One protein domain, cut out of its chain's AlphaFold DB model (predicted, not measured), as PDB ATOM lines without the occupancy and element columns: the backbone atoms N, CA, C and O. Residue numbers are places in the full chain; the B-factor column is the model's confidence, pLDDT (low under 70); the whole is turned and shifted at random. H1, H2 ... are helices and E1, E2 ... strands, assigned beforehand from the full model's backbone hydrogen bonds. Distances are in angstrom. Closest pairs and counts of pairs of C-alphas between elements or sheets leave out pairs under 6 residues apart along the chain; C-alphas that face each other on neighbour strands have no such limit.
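This is residues 399 to 484 of the 484 residues of the protein "Metallophosphoesterase" of Pseudomonas sp. SSM44 (UniProt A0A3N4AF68). The model is a small sandwich of two three-stranded sheets, E1 E5 E4 and E3 E2 E6, only partly face to face, their strands crossed at 45 degrees, with E3 apart from E1, E4 and E5. A long loop stretch from residue 428 to 458, broken by the tiny helix H1, runs past the E4 edge of the first sheet, where residues 434 to 435 pair with E4. The printed part has 86 residues, with six named strands and one named helix in the order E1 E2 E3 H1 E4 E5 E6; both sheets are antiparallel, and the class is mostly strand, though only 37 of the 86 residues are in named elements. It is compact, with a radius of gyration of the C-alphas of 12.4 A, and rounded, spanning 34 by 30 by 20 A.

Start at E1, residues 399 to 403, an edge strand antiparallel to the inner strand E5, residues 468 to 473; look for N 400 and O 471, 2.9 A apart. On its other side E5 forms a hairpin with E4, residues 459 to 462, where N 460 and O 470 are 2.8 A apart. A short link leads from E1 to the second sheet and E2, residues 413 to 419, its inner strand. E2 and E3, residues 424 to 427, form a hairpin, with N 417 and O 426 2.8 A apart. E6, residues 477 to 483, is the other antiparallel neighbour of E2, with N 416 and O 480 2.8 A apart. Between the sheets, the closest C-alphas of E2 and E5 are those of Leu 415 and Ala 469, 6.6 A apart. H1, residues 441 to 444, only grazes the sheet E1 E5 E4; it is too short for any O i to N i+4 pair, and its one O i to N i+3 pair is within hydrogen-bond range.

Find C-alpha 399 at (11.104, 134.817, 33.641); from there E1 runs 13.1 A to C-alpha 403. E2 covers 17.7 A, E3 10.2 A, H1 5.8 A, E4 10.0 A and E5 15.6 A. E6 begins at C-alpha 477, (8.398, 134.653, 20.548), and runs 18.7 A to C-alpha 483 at (7.233, 116.459, 24.629).

The C-alphas of Glu 421 and Gly 465 are the two farthest apart, at 36.7 A. The printed part has no cut. Look for the long links at residues 428 to 440 and 445 to 458. Mean pLDDT of the printed part is 91.9, and no printed residue is under 70.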
ATOM      1  N   VAL A 399      11.408 136.200  33.253       98.38
ATOM      2  CA  VAL A 399      11.104 134.817  33.641       98.38
ATOM      3  C   VAL A 399       9.672 134.486  33.280       98.38
ATOM      4  O   VAL A 399       8.743 135.052  33.853       98.38
ATOM      5  N   LEU A 400       9.486 133.556  32.350       98.50
ATOM      6  CA  LEU A 400       8.174 133.032  31.991       98.50
ATOM      7  C   LEU A 400       7.848 131.835  32.881       98.50
ATOM      8  O   LEU A 400       8.652 130.915  32.988       98.50
ATOM      9  N   GLN A 401       6.660 131.829  33.481       97.56
ATOM     10  CA  GLN A 401       6.051 130.649  34.088       97.56
ATOM     11  C   GLN A 401       4.915 130.159  33.197       97.56
ATOM     12  O   GLN A 401       4.041 130.946  32.830       97.56
ATOM     13  N   PHE A 402       4.888 128.857  32.937       97.00
ATOM     14  CA  PHE A 402       3.828 128.171  32.213       97.00
ATOM     15  C   PHE A 402       3.274 127.043  33.093       97.00
ATOM     16  O   PHE A 402       4.015 126.156  33.517       97.00
ATOM     17  N   ASN A 403       1.984 127.087  33.415       94.69
ATOM     18  CA  ASN A 403       1.358 126.086  34.277       94.69
ATOM     19  C   ASN A 403       1.122 124.787  33.507       94.69
ATOM     20  O   ASN A 403       0.624 124.805  32.381       94.69
ATOM     21  N   LEU A 404       1.435 123.660  34.141       90.81
ATOM     22  CA  LEU A 404       1.182 122.345  33.573       90.81
ATOM     23  C   LEU A 404      -0.305 121.980  33.708       90.81
ATOM     24  O   LEU A 404      -0.938 122.322  34.714       90.81
ATOM     25  N   PRO A 405      -0.872 121.235  32.743       83.94
ATOM     26  CA  PRO A 405      -2.188 120.629  32.901       83.94
ATOM     27  C   PRO A 405      -2.223 119.695  34.114       83.94
ATOM     28  O   PRO A 405      -1.273 118.959  34.367       83.94
ATOM     29  N   ALA A 406      -3.350 119.654  34.829       74.69
ATOM     30  CA  ALA A 406      -3.492 118.842  36.045       74.69
ATOM     31  C   ALA A 406      -3.293 117.326  35.829       74.69
ATOM     32  O   ALA A 406      -3.060 116.598  36.790       74.69
ATOM     33  N   VAL A 407      -3.419 116.855  34.586       70.25
ATOM     34  CA  VAL A 407      -3.284 115.444  34.184       70.25
ATOM     35  C   VAL A 407      -1.964 115.140  33.468       70.25
ATOM     36  O   VAL A 407      -1.773 114.014  33.021       70.25
ATOM     37  N   ALA A 408      -1.076 116.126  33.314       72.00
ATOM     38  CA  ALA A 408       0.186 115.937  32.611       72.00
ATOM     39  C   ALA A 408       1.251 115.302  33.517       72.00
ATOM     40  O   ALA A 408       1.463 115.737  34.651       72.00
ATOM     41  N   GLU A 409       1.974 114.318  32.978       75.81
ATOM     42  CA  GLU A 409       3.190 113.792  33.598       75.81
ATOM     43  C   GLU A 409       4.312 114.819  33.406       75.81
ATOM     44  O   GLU A 409       4.882 114.959  32.329       75.81
ATOM     45  N   ALA A 410       4.630 115.585  34.447       73.38
ATOM     46  CA  ALA A 410       5.587 116.690  34.346       73.38
ATOM     47  C   ALA A 410       6.997 116.267  33.883       73.38
ATOM     48  O   ALA A 410       7.764 117.088  33.380       73.38
ATOM     49  N   GLU A 411       7.347 114.989  34.044       77.44
ATOM     50  CA  GLU A 411       8.614 114.431  33.574       77.44
ATOM     51  C   GLU A 411       8.669 114.237  32.051       77.44
ATOM     52  O   GLU A 411       9.772 114.155  31.514       77.44
ATOM     53  N   SER A 412       7.525 114.205  31.352       85.31
ATOM     54  CA  SER A 412       7.460 114.037  29.893       85.31
ATOM     55  C   SER A 412       7.378 115.348  29.114       85.31
ATOM     56  O   SER A 412       7.497 115.316  27.891       85.31
ATOM     57  N   LEU A 413       7.196 116.489  29.792       91.62
ATOM     58  CA  LEU A 413       7.018 117.796  29.155       91.62
ATOM     59  C   LEU A 413       8.171 118.759  29.434       91.62
ATOM     60  O   LEU A 413       8.803 118.732  30.491       91.62
ATOM     61  N   THR A 414       8.430 119.658  28.495       93.00
ATOM     62  CA  THR A 414       9.313 120.817  28.673       93.00
ATOM     63  C   THR A 414       8.708 122.054  28.021       93.00
ATOM     64  O   THR A 414       7.729 121.960  27.283       93.00
ATOM     65  N   LEU A 415       9.269 123.226  28.320       96.19
ATOM     66  CA  LEU A 415       8.922 124.450  27.614       96.19
ATOM     67  C   LEU A 415       9.697 124.490  26.292       96.19
ATOM     68  O   LEU A 415      10.927 124.389  26.277       96.19
ATOM     69  N   GLY A 416       8.972 124.636  25.192       96.94
ATOM     70  CA  GLY A 416       9.505 124.818  23.851       96.94
ATOM     71  C   GLY A 416       9.366 126.259  23.381       96.94
ATOM     72  O   GLY A 416       8.461 126.983  23.803       96.94
ATOM     73  N   ARG A 417      10.251 126.662  22.470       97.31
ATOM     74  CA  ARG A 417      10.137 127.883  21.674       97.31
ATOM     75  C   ARG A 417      10.006 127.499  20.205       97.31
ATOM     76  O   ARG A 417      10.742 126.641  19.724       97.31
ATOM     77  N   TRP A 418       9.078 128.136  19.503       97.31
ATOM     78  CA  TRP A 418       8.898 127.906  18.074       97.31
ATOM     79  C   TRP A 418      10.086 128.463  17.290       97.31
ATOM     80  O   TRP A 418      10.499 129.611  17.494       97.31
ATOM     81  N   ASN A 419      10.603 127.660  16.372       95.19
ATOM     82  CA  ASN A 419      11.640 128.026  15.431       95.19
ATOM     83  C   ASN A 419      11.011 128.220  14.050       95.19
ATOM     84  O   ASN A 419      10.554 127.275  13.412       95.19
ATOM     85  N   THR A 420      10.994 129.466  13.581       89.00
ATOM     86  CA  THR A 420      10.382 129.815  12.295       89.00
ATOM     87  C   THR A 420      11.199 129.362  11.089       89.00
ATOM     88  O   THR A 420      10.659 129.332   9.993       89.00
ATOM     89  N   GLU A 421      12.489 129.045  11.247       91.12
ATOM     90  CA  GLU A 421      13.336 128.577  10.139       91.12
ATOM     91  C   GLU A 421      13.131 127.090   9.856       91.12
ATOM     92  O   GLU A 421      13.138 126.668   8.701       91.12
ATOM     93  N   THR A 422      12.969 126.293  10.913       94.00
ATOM     94  CA  THR A 422      12.752 124.845  10.811       94.00
ATOM     95  C   THR A 422      11.279 124.458  10.850       94.00
ATOM     96  O   THR A 422      10.975 123.290  10.623       94.00
ATOM     97  N   GLU A 423      10.389 125.418  11.133       93.81
ATOM     98  CA  GLU A 423       8.961 125.196  11.388       93.81
ATOM     99  C   GLU A 423       8.748 124.093  12.440       93.81
ATOM    100  O   GLU A 423       7.982 123.149  12.250       93.81
ATOM    101  N   GLY A 424       9.483 124.193  13.551       96.06
ATOM    102  CA  GLY A 424       9.491 123.181  14.604       96.06
ATOM    103  C   GLY A 424       9.735 123.750  15.998       96.06
ATOM    104  O   GLY A 424       9.999 124.938  16.178       96.06
ATOM    105  N   TRP A 425       9.642 122.883  17.003       97.62
ATOM    106  CA  TRP A 425       9.848 123.245  18.403       97.62
ATOM    107  C   TRP A 425      11.260 122.912  18.875       97.62
ATOM    108  O   TRP A 425      11.674 121.755  18.819       97.62
ATOM    109  N   ASP A 426      11.946 123.910  19.430       96.50
ATOM    110  CA  ASP A 426      13.213 123.725  20.133       96.50
ATOM    111  C   ASP A 426      12.984 123.849  21.652       96.50
ATOM    112  O   ASP A 426      12.351 124.817  22.096       96.50
ATOM    113  N   PRO A 427      13.487 122.919  22.487       95.81
ATOM    114  CA  PRO A 427      13.481 123.093  23.937       95.81
ATOM    115  C   PRO A 427      14.192 124.391  24.335       95.81
ATOM    116  O   PRO A 427      15.271 124.694  23.826       95.81
ATOM    117  N   VAL A 428      13.629 125.147  25.285       95.88
ATOM    118  CA  VAL A 428      14.259 126.406  25.743       95.88
ATOM    119  C   VAL A 428      15.615 126.181  26.417       95.88
ATOM    120  O   VAL A 428      16.453 127.080  26.423       95.88
ATOM    121  N   VAL A 429      15.824 124.991  26.988       95.00
ATOM    122  CA  VAL A 429      17.092 124.517  27.548       95.00
ATOM    123  C   VAL A 429      17.257 123.022  27.278       95.00
ATOM    124  O   VAL A 429      16.273 122.302  27.096       95.00
ATOM    125  N   ALA A 430      18.500 122.541  27.310       93.31
ATOM    126  CA  ALA A 430      18.790 121.111  27.308       93.31
ATOM    127  C   ALA A 430      18.249 120.421  28.577       93.31
ATOM    128  O   ALA A 430      18.085 121.050  29.623       93.31
ATOM    129  N   ALA A 431      17.984 119.114  28.495       91.31
ATOM    130  CA  ALA A 431      17.353 118.357  29.580       91.31
ATOM    131  C   ALA A 431      18.174 118.335  30.887       91.31
ATOM    132  O   ALA A 431      17.596 118.317  31.970       91.31
ATOM    133  N   ASP A 432      19.505 118.372  30.798       92.56
ATOM    134  CA  ASP A 432      20.425 118.451  31.941       92.56
ATOM    135  C   ASP A 432      20.525 119.857  32.557       92.56
ATOM    136  O   ASP A 432      21.093 120.017  33.637       92.56
ATOM    137  N   CYS A 433      19.932 120.862  31.906       95.25
ATOM    138  CA  CYS A 433      19.845 122.242  32.380       95.25
ATOM    139  C   CYS A 433      18.501 122.581  33.050       95.25
ATOM    140  O   CYS A 433      18.258 123.741  33.385       95.25
ATOM    141  N   ILE A 434      17.620 121.594  33.245       94.19
ATOM    142  CA  ILE A 434      16.328 121.775  33.916       94.19
ATOM    143  C   ILE A 434      16.497 121.528  35.420       94.19
ATOM    144  O   ILE A 434      16.744 120.404  35.849       94.19
ATOM    145  N   SER A 435      16.305 122.573  36.224       94.62
ATOM    146  CA  SER A 435      16.270 122.486  37.687       94.62
ATOM    147  C   SER A 435      14.975 121.844  38.193       94.62
ATOM    148  O   SER A 435      13.897 122.054  37.630       94.62
ATOM    149  N   ALA A 436      15.050 121.131  39.315       91.69
ATOM    150  CA  ALA A 436      13.867 120.711  40.072       91.69
ATOM    151  C   ALA A 436      13.391 121.783  41.078       91.69
ATOM    152  O   ALA A 436      12.367 121.609  41.745       91.69
ATOM    153  N   ALA A 437      14.137 122.883  41.232       93.56
ATOM    154  CA  ALA A 437      13.821 123.947  42.171       93.56
ATOM    155  C   ALA A 437      12.695 124.864  41.663       93.56
ATOM    156  O   ALA A 437      12.574 125.171  40.474       93.56
ATOM    157  N   SER A 438      11.891 125.363  42.605       93.75
ATOM    158  CA  SER A 438      10.995 126.499  42.370       93.75
ATOM    159  C   SER A 438      11.780 127.749  42.005       93.75
ATOM    160  O   SER A 438      12.895 127.930  42.492       93.75
ATOM    161  N   TYR A 439      11.176 128.629  41.206       95.75
ATOM    162  CA  TYR A 439      11.783 129.916  40.882       95.75
ATOM    163  C   TYR A 439      12.082 130.722  42.157       95.75
ATOM    164  O   TYR A 439      11.201 130.921  42.997       95.75
ATOM    165  N   ASP A 440      13.315 131.210  42.257       95.94
ATOM    166  CA  ASP A 440      13.772 132.201  43.224       95.94
ATOM    167  C   ASP A 440      14.264 133.434  42.458       95.94
ATOM    168  O   ASP A 440      14.847 133.301  41.385       95.94
ATOM    169  N   SER A 441      14.058 134.640  42.997       96.44
ATOM    170  CA  SER A 441      14.435 135.885  42.308       96.44
ATOM    171  C   SER A 441      15.928 135.996  41.984       96.44
ATOM    172  O   SER A 441      16.294 136.716  41.059       96.44
ATOM    173  N   SER A 442      16.796 135.283  42.714       96.38
ATOM    174  CA  SER A 442      18.221 135.194  42.370       96.38
ATOM    175  C   SER A 442      18.452 134.554  41.000       96.38
ATOM    176  O   SER A 442      19.417 134.902  40.330       96.38
ATOM    177  N   TYR A 443      17.540 133.704  40.516       96.69
ATOM    178  CA  TYR A 443      17.675 133.021  39.226       96.69
ATOM    179  C   TYR A 443      17.424 133.919  38.013       96.69
ATOM    180  O   TYR A 443      17.628 133.497  36.874       96.69
ATOM    181  N   LEU A 444      17.015 135.176  38.227       95.38
ATOM    182  CA  LEU A 444      17.079 136.174  37.165       95.38
ATOM    183  C   LEU A 444      18.538 136.400  36.732       95.38
ATOM    184  O   LEU A 444      18.803 136.585  35.548       95.38
ATOM    185  N   THR A 445      19.499 136.311  37.658       92.69
ATOM    186  CA  THR A 445      20.931 136.500  37.376       92.69
ATOM    187  C   THR A 445      21.732 135.205  37.467       92.69
ATOM    188  O   THR A 445      22.571 134.954  36.602       92.69
ATOM    189  N   ASP A 446      21.427 134.352  38.438       94.88
ATOM    190  CA  ASP A 446      22.199 133.155  38.771       94.88
ATOM    191  C   ASP A 446      21.560 131.862  38.234       94.88
ATOM    192  O   ASP A 446      20.400 131.831  37.827       94.88
ATOM    193  N   LEU A 447      22.322 130.767  38.243       96.19
ATOM    194  CA  LEU A 447      21.791 129.426  37.986       96.19
ATOM    195  C   LEU A 447      21.377 128.750  39.306       96.19
ATOM    196  O   LEU A 447      22.062 128.933  40.319       96.19
ATOM    197  N   PRO A 448      20.317 127.923  39.307       96.25
ATOM    198  CA  PRO A 448      20.003 127.048  40.431       96.25
ATOM    199  C   PRO A 448      21.180 126.137  40.794       96.25
ATOM    200  O   PRO A 448      21.953 125.717  39.935       96.25
ATOM    201  N   ALA A 449      21.311 125.795  42.076       95.50
ATOM    202  CA  ALA A 449      22.460 125.030  42.572       95.50
ATOM    203  C   ALA A 449      22.551 123.594  42.014       95.50
ATOM    204  O   ALA A 449      23.628 123.000  42.033       95.50
ATOM    205  N   ASP A 450      21.431 123.034  41.555       94.88
ATOM    206  CA  ASP A 450      21.332 121.712  40.930       94.88
ATOM    207  C   ASP A 450      21.577 121.731  39.411       94.88
ATOM    208  O   ASP A 450      21.640 120.666  38.800       94.88
ATOM    209  N   VAL A 451      21.761 122.912  38.807       95.81
ATOM    210  CA  VAL A 451      22.007 123.082  37.369       95.81
ATOM    211  C   VAL A 451      23.509 123.255  37.093       95.81
ATOM    212  O   VAL A 451      24.177 124.053  37.764       95.81
ATOM    213  N   PRO A 452      24.086 122.539  36.105       95.00
ATOM    214  CA  PRO A 452      25.480 122.720  35.710       95.00
ATOM    215  C   PRO A 452      25.798 124.159  35.287       95.00
ATOM    216  O   PRO A 452      25.065 124.778  34.525       95.00
ATOM    217  N   GLN A 453      26.968 124.665  35.684       93.88
ATOM    218  CA  GLN A 453      27.427 126.015  35.315       93.88
ATOM    219  C   GLN A 453      27.695 126.201  33.808       93.88
ATOM    220  O   GLN A 453      27.917 127.319  33.359       93.88
ATOM    221  N   SER A 454      27.707 125.116  33.024       93.81
ATOM    222  CA  SER A 454      27.796 125.162  31.560       93.81
ATOM    223  C   SER A 454      26.479 125.542  30.879       93.81
ATOM    224  O   SER A 454      26.487 125.807  29.681       93.81
ATOM    225  N   CYS A 455      25.360 125.533  31.605       94.00
ATOM    226  CA  CYS A 455      24.058 125.912  31.075       94.00
ATOM    227  C   CYS A 455      23.981 127.425  30.851       94.00
ATOM    228  O   CYS A 455      24.369 128.214  31.708       94.00
ATOM    229  N   GLU A 456      23.449 127.836  29.703       89.56
ATOM    230  CA  GLU A 456      23.391 129.254  29.326       89.56
ATOM    231  C   GLU A 456      22.354 130.043  30.137       89.56
ATOM    232  O   GLU A 456      22.509 131.242  30.386       89.56
ATOM    233  N   THR A 457      21.271 129.386  30.559       92.69
ATOM    234  CA  THR A 457      20.174 130.045  31.267       92.69
ATOM    235  C   THR A 457      19.538 129.164  32.332       92.69
ATOM    236  O   THR A 457      19.665 127.940  32.311       92.69
ATOM    237  N   ALA A 458      18.860 129.811  33.278       91.75
ATOM    238  CA  ALA A 458      18.124 129.157  34.343       91.75
ATOM    239  C   ALA A 458      16.739 128.731  33.840       91.75
ATOM    240  O   ALA A 458      15.978 129.549  33.321       91.75
ATOM    241  N   ALA A 459      16.386 127.468  34.039       94.12
ATOM    242  CA  ALA A 459      15.036 126.966  33.835       94.12
ATOM    243  C   ALA A 459      14.746 125.853  34.839       94.12
ATOM    244  O   ALA A 459      15.665 125.221  35.362       94.12
ATOM    245  N   GLY A 460      13.468 125.599  35.099       90.56
ATOM    246  CA  GLY A 460      13.063 124.546  36.012       90.56
ATOM    247  C   GLY A 460      11.688 123.971  35.718       90.56
ATOM    248  O   GLY A 460      10.833 124.599  35.090       90.56
ATOM    249  N   MET A 461      11.494 122.747  36.197       90.62
ATOM    250  CA  MET A 461      10.233 122.021  36.149       90.62
ATOM    251  C   MET A 461       9.830 121.639  37.568       90.62
ATOM    252  O   MET A 461      10.492 120.836  38.222       90.62
ATOM    253  N   VAL A 462       8.730 122.213  38.044       85.12
ATOM    254  CA  VAL A 462       8.287 122.086  39.432       85.12
ATOM    255  C   VAL A 462       7.000 121.286  39.468       85.12
ATOM    256  O   VAL A 462       5.995 121.674  38.880       85.12
ATOM    257  N   THR A 463       7.022 120.171  40.190       80.06
ATOM    258  CA  THR A 463       5.896 119.222  40.269       80.06
ATOM    259  C   THR A 463       5.164 119.270  41.609       80.06
ATOM    260  O   THR A 463       4.111 118.658  41.776       80.06
ATOM    261  N   VAL A 464       5.700 120.011  42.580       70.62
ATOM    262  CA  VAL A 464       5.115 120.145  43.916       70.62
ATOM    263  C   VAL A 464       4.020 121.213  43.903       70.62
ATOM    264  O   VAL A 464       4.291 122.389  43.666       70.62
ATOM    265  N   GLY A 465       2.785 120.818  44.222       77.56
ATOM    266  CA  GLY A 465       1.618 121.706  44.208       77.56
ATOM    267  C   GLY A 465       0.923 121.721  42.845       77.56
ATOM    268  O   GLY A 465       0.731 120.670  42.243       77.56
ATOM    269  N   ALA A 466       0.511 122.900  42.369       75.12
ATOM    270  CA  ALA A 466       0.078 123.060  40.981       75.12
ATOM    271  C   ALA A 466       1.337 123.083  40.106       75.12
ATOM    272  O   ALA A 466       2.103 124.035  40.210       75.12
ATOM    273  N   GLY A 467       1.590 122.028  39.328       88.88
ATOM    274  CA  GLY A 467       2.827 121.895  38.553       88.88
ATOM    275  C   GLY A 467       3.029 123.026  37.539       88.88
ATOM    276  O   GLY A 467       2.067 123.515  36.945       88.88
ATOM    277  N   TYR A 468       4.274 123.454  37.335       93.00
ATOM    278  CA  TYR A 468       4.628 124.504  36.375       93.00
ATOM    279  C   TYR A 468       6.057 124.351  35.850       93.00
ATOM    280  O   TYR A 468       6.954 123.883  36.552       93.00
ATOM    281  N   ALA A 469       6.266 124.817  34.623       94.88
ATOM    282  CA  ALA A 469       7.581 125.106  34.072       94.88
ATOM    283  C   ALA A 469       7.906 126.588  34.284       94.88
ATOM    284  O   ALA A 469       7.015 127.443  34.223       94.88
ATOM    285  N   TRP A 470       9.177 126.909  34.501       96.69
ATOM    286  CA  TRP A 470       9.664 128.282  34.446       96.69
ATOM    287  C   TRP A 470      10.985 128.359  33.684       96.69
ATOM    288  O   TRP A 470      11.788 127.430  33.732       96.69
ATOM    289  N   ALA A 471      11.216 129.460  32.976       97.75
ATOM    290  CA  ALA A 471      12.464 129.689  32.255       97.75
ATOM    291  C   ALA A 471      12.834 131.171  32.250       97.75
ATOM    292  O   ALA A 471      11.977 132.024  32.006       97.75
ATOM    293  N   ARG A 472      14.116 131.468  32.485       97.44
ATOM    294  CA  ARG A 472      14.714 132.767  32.191       97.44
ATOM    295  C   ARG A 472      14.954 132.863  30.688       97.44
ATOM    296  O   ARG A 472      15.728 132.096  30.114       97.44
ATOM    297  N   LEU A 473      14.288 133.826  30.075       96.06
ATOM    298  CA  LEU A 473      14.274 134.100  28.650       96.06
ATOM    299  C   LEU A 473      14.785 135.517  28.394       96.06
ATOM    300  O   LEU A 473      14.761 136.377  29.268       96.06
ATOM    301  N   GLN A 474      15.216 135.754  27.160       92.62
ATOM    302  CA  GLN A 474      15.725 137.051  26.705       92.62
ATOM    303  C   GLN A 474      15.174 137.431  25.326       92.62
ATOM    304  O   GLN A 474      15.718 138.302  24.650       92.62
ATOM    305  N   LYS A 475      14.145 136.722  24.847       92.75
ATOM    306  CA  LYS A 475      13.570 136.931  23.519       92.75
ATOM    307  C   LYS A 475      12.049 136.905  23.555       92.75
ATOM    308  O   LYS A 475      11.457 136.077  24.245       92.75
ATOM    309  N   ASP A 476      11.444 137.763  22.748       95.00
ATOM    310  CA  ASP A 476      10.043 137.624  22.357       95.00
ATOM    311  C   ASP A 476       9.887 136.340  21.511       95.00
ATOM    312  O   ASP A 476      10.868 135.786  20.984       95.00
ATOM    313  N   GLY A 477       8.668 135.821  21.388       95.19
ATOM    314  CA  GLY A 477       8.398 134.653  20.548       95.19
ATOM    315  C   GLY A 477       7.179 133.840  20.959       95.19
ATOM    316  O   GLY A 477       6.433 134.220  21.860       95.19
ATOM    317  N   ALA A 478       7.007 132.711  20.277       96.94
ATOM    318  CA  ALA A 478       5.969 131.725  20.536       96.94
ATOM    319  C   ALA A 478       6.506 130.597  21.428       96.94
ATOM    320  O   ALA A 478       7.554 130.014  21.135       96.94
ATOM    321  N   TYR A 479       5.785 130.297  22.506       98.12
ATOM    322  CA  TYR A 479       6.164 129.341  23.542       98.12
ATOM    323  C   TYR A 479       5.018 128.377  23.838       98.12
ATOM    324  O   TYR A 479       3.865 128.794  23.923       98.12
ATOM    325  N   ALA A 480       5.323 127.101  24.041       97.50
ATOM    326  CA  ALA A 480       4.330 126.082  24.380       97.50
ATOM    327  C   ALA A 480       4.956 124.962  25.214       97.50
ATOM    328  O   ALA A 480       6.179 124.837  25.287       97.50
ATOM    329  N   LEU A 481       4.120 124.132  25.831       96.56
ATOM    330  CA  LEU A 481       4.566 122.850  26.363       96.56
ATOM    331  C   LEU A 481       4.754 121.869  25.204       96.56
ATOM    332  O   LEU A 481       3.905 121.786  24.320       96.56
ATOM    333  N   ILE A 482       5.854 121.126  25.221       95.50
ATOM    334  CA  ILE A 482       6.195 120.114  24.215       95.50
ATOM    335  C   ILE A 482       6.665 118.834  24.901       95.50
ATOM    336  O   ILE A 482       7.087 118.866  26.062       95.50
ATOM    337  N   VAL A 483       6.629 117.718  24.175       92.69
ATOM    338  CA  VAL A 483       7.233 116.459  24.629       92.69
ATOM    339  C   VAL A 483       8.756 116.610  24.707       92.69
ATOM    340  O   VAL A 483       9.361 117.254  23.850       92.69
ATOM    341  N   ARG A 484       9.360 116.044  25.757       85.25
ATOM    342  CA  ARG A 484      10.816 116.025  25.965       85.25
ATOM    343  C   ARG A 484      11.583 115.133  25.001       85.25
ATOM    344  O   ARG A 484      11.081 114.034  24.673       85.25
TER     345      ARG A 484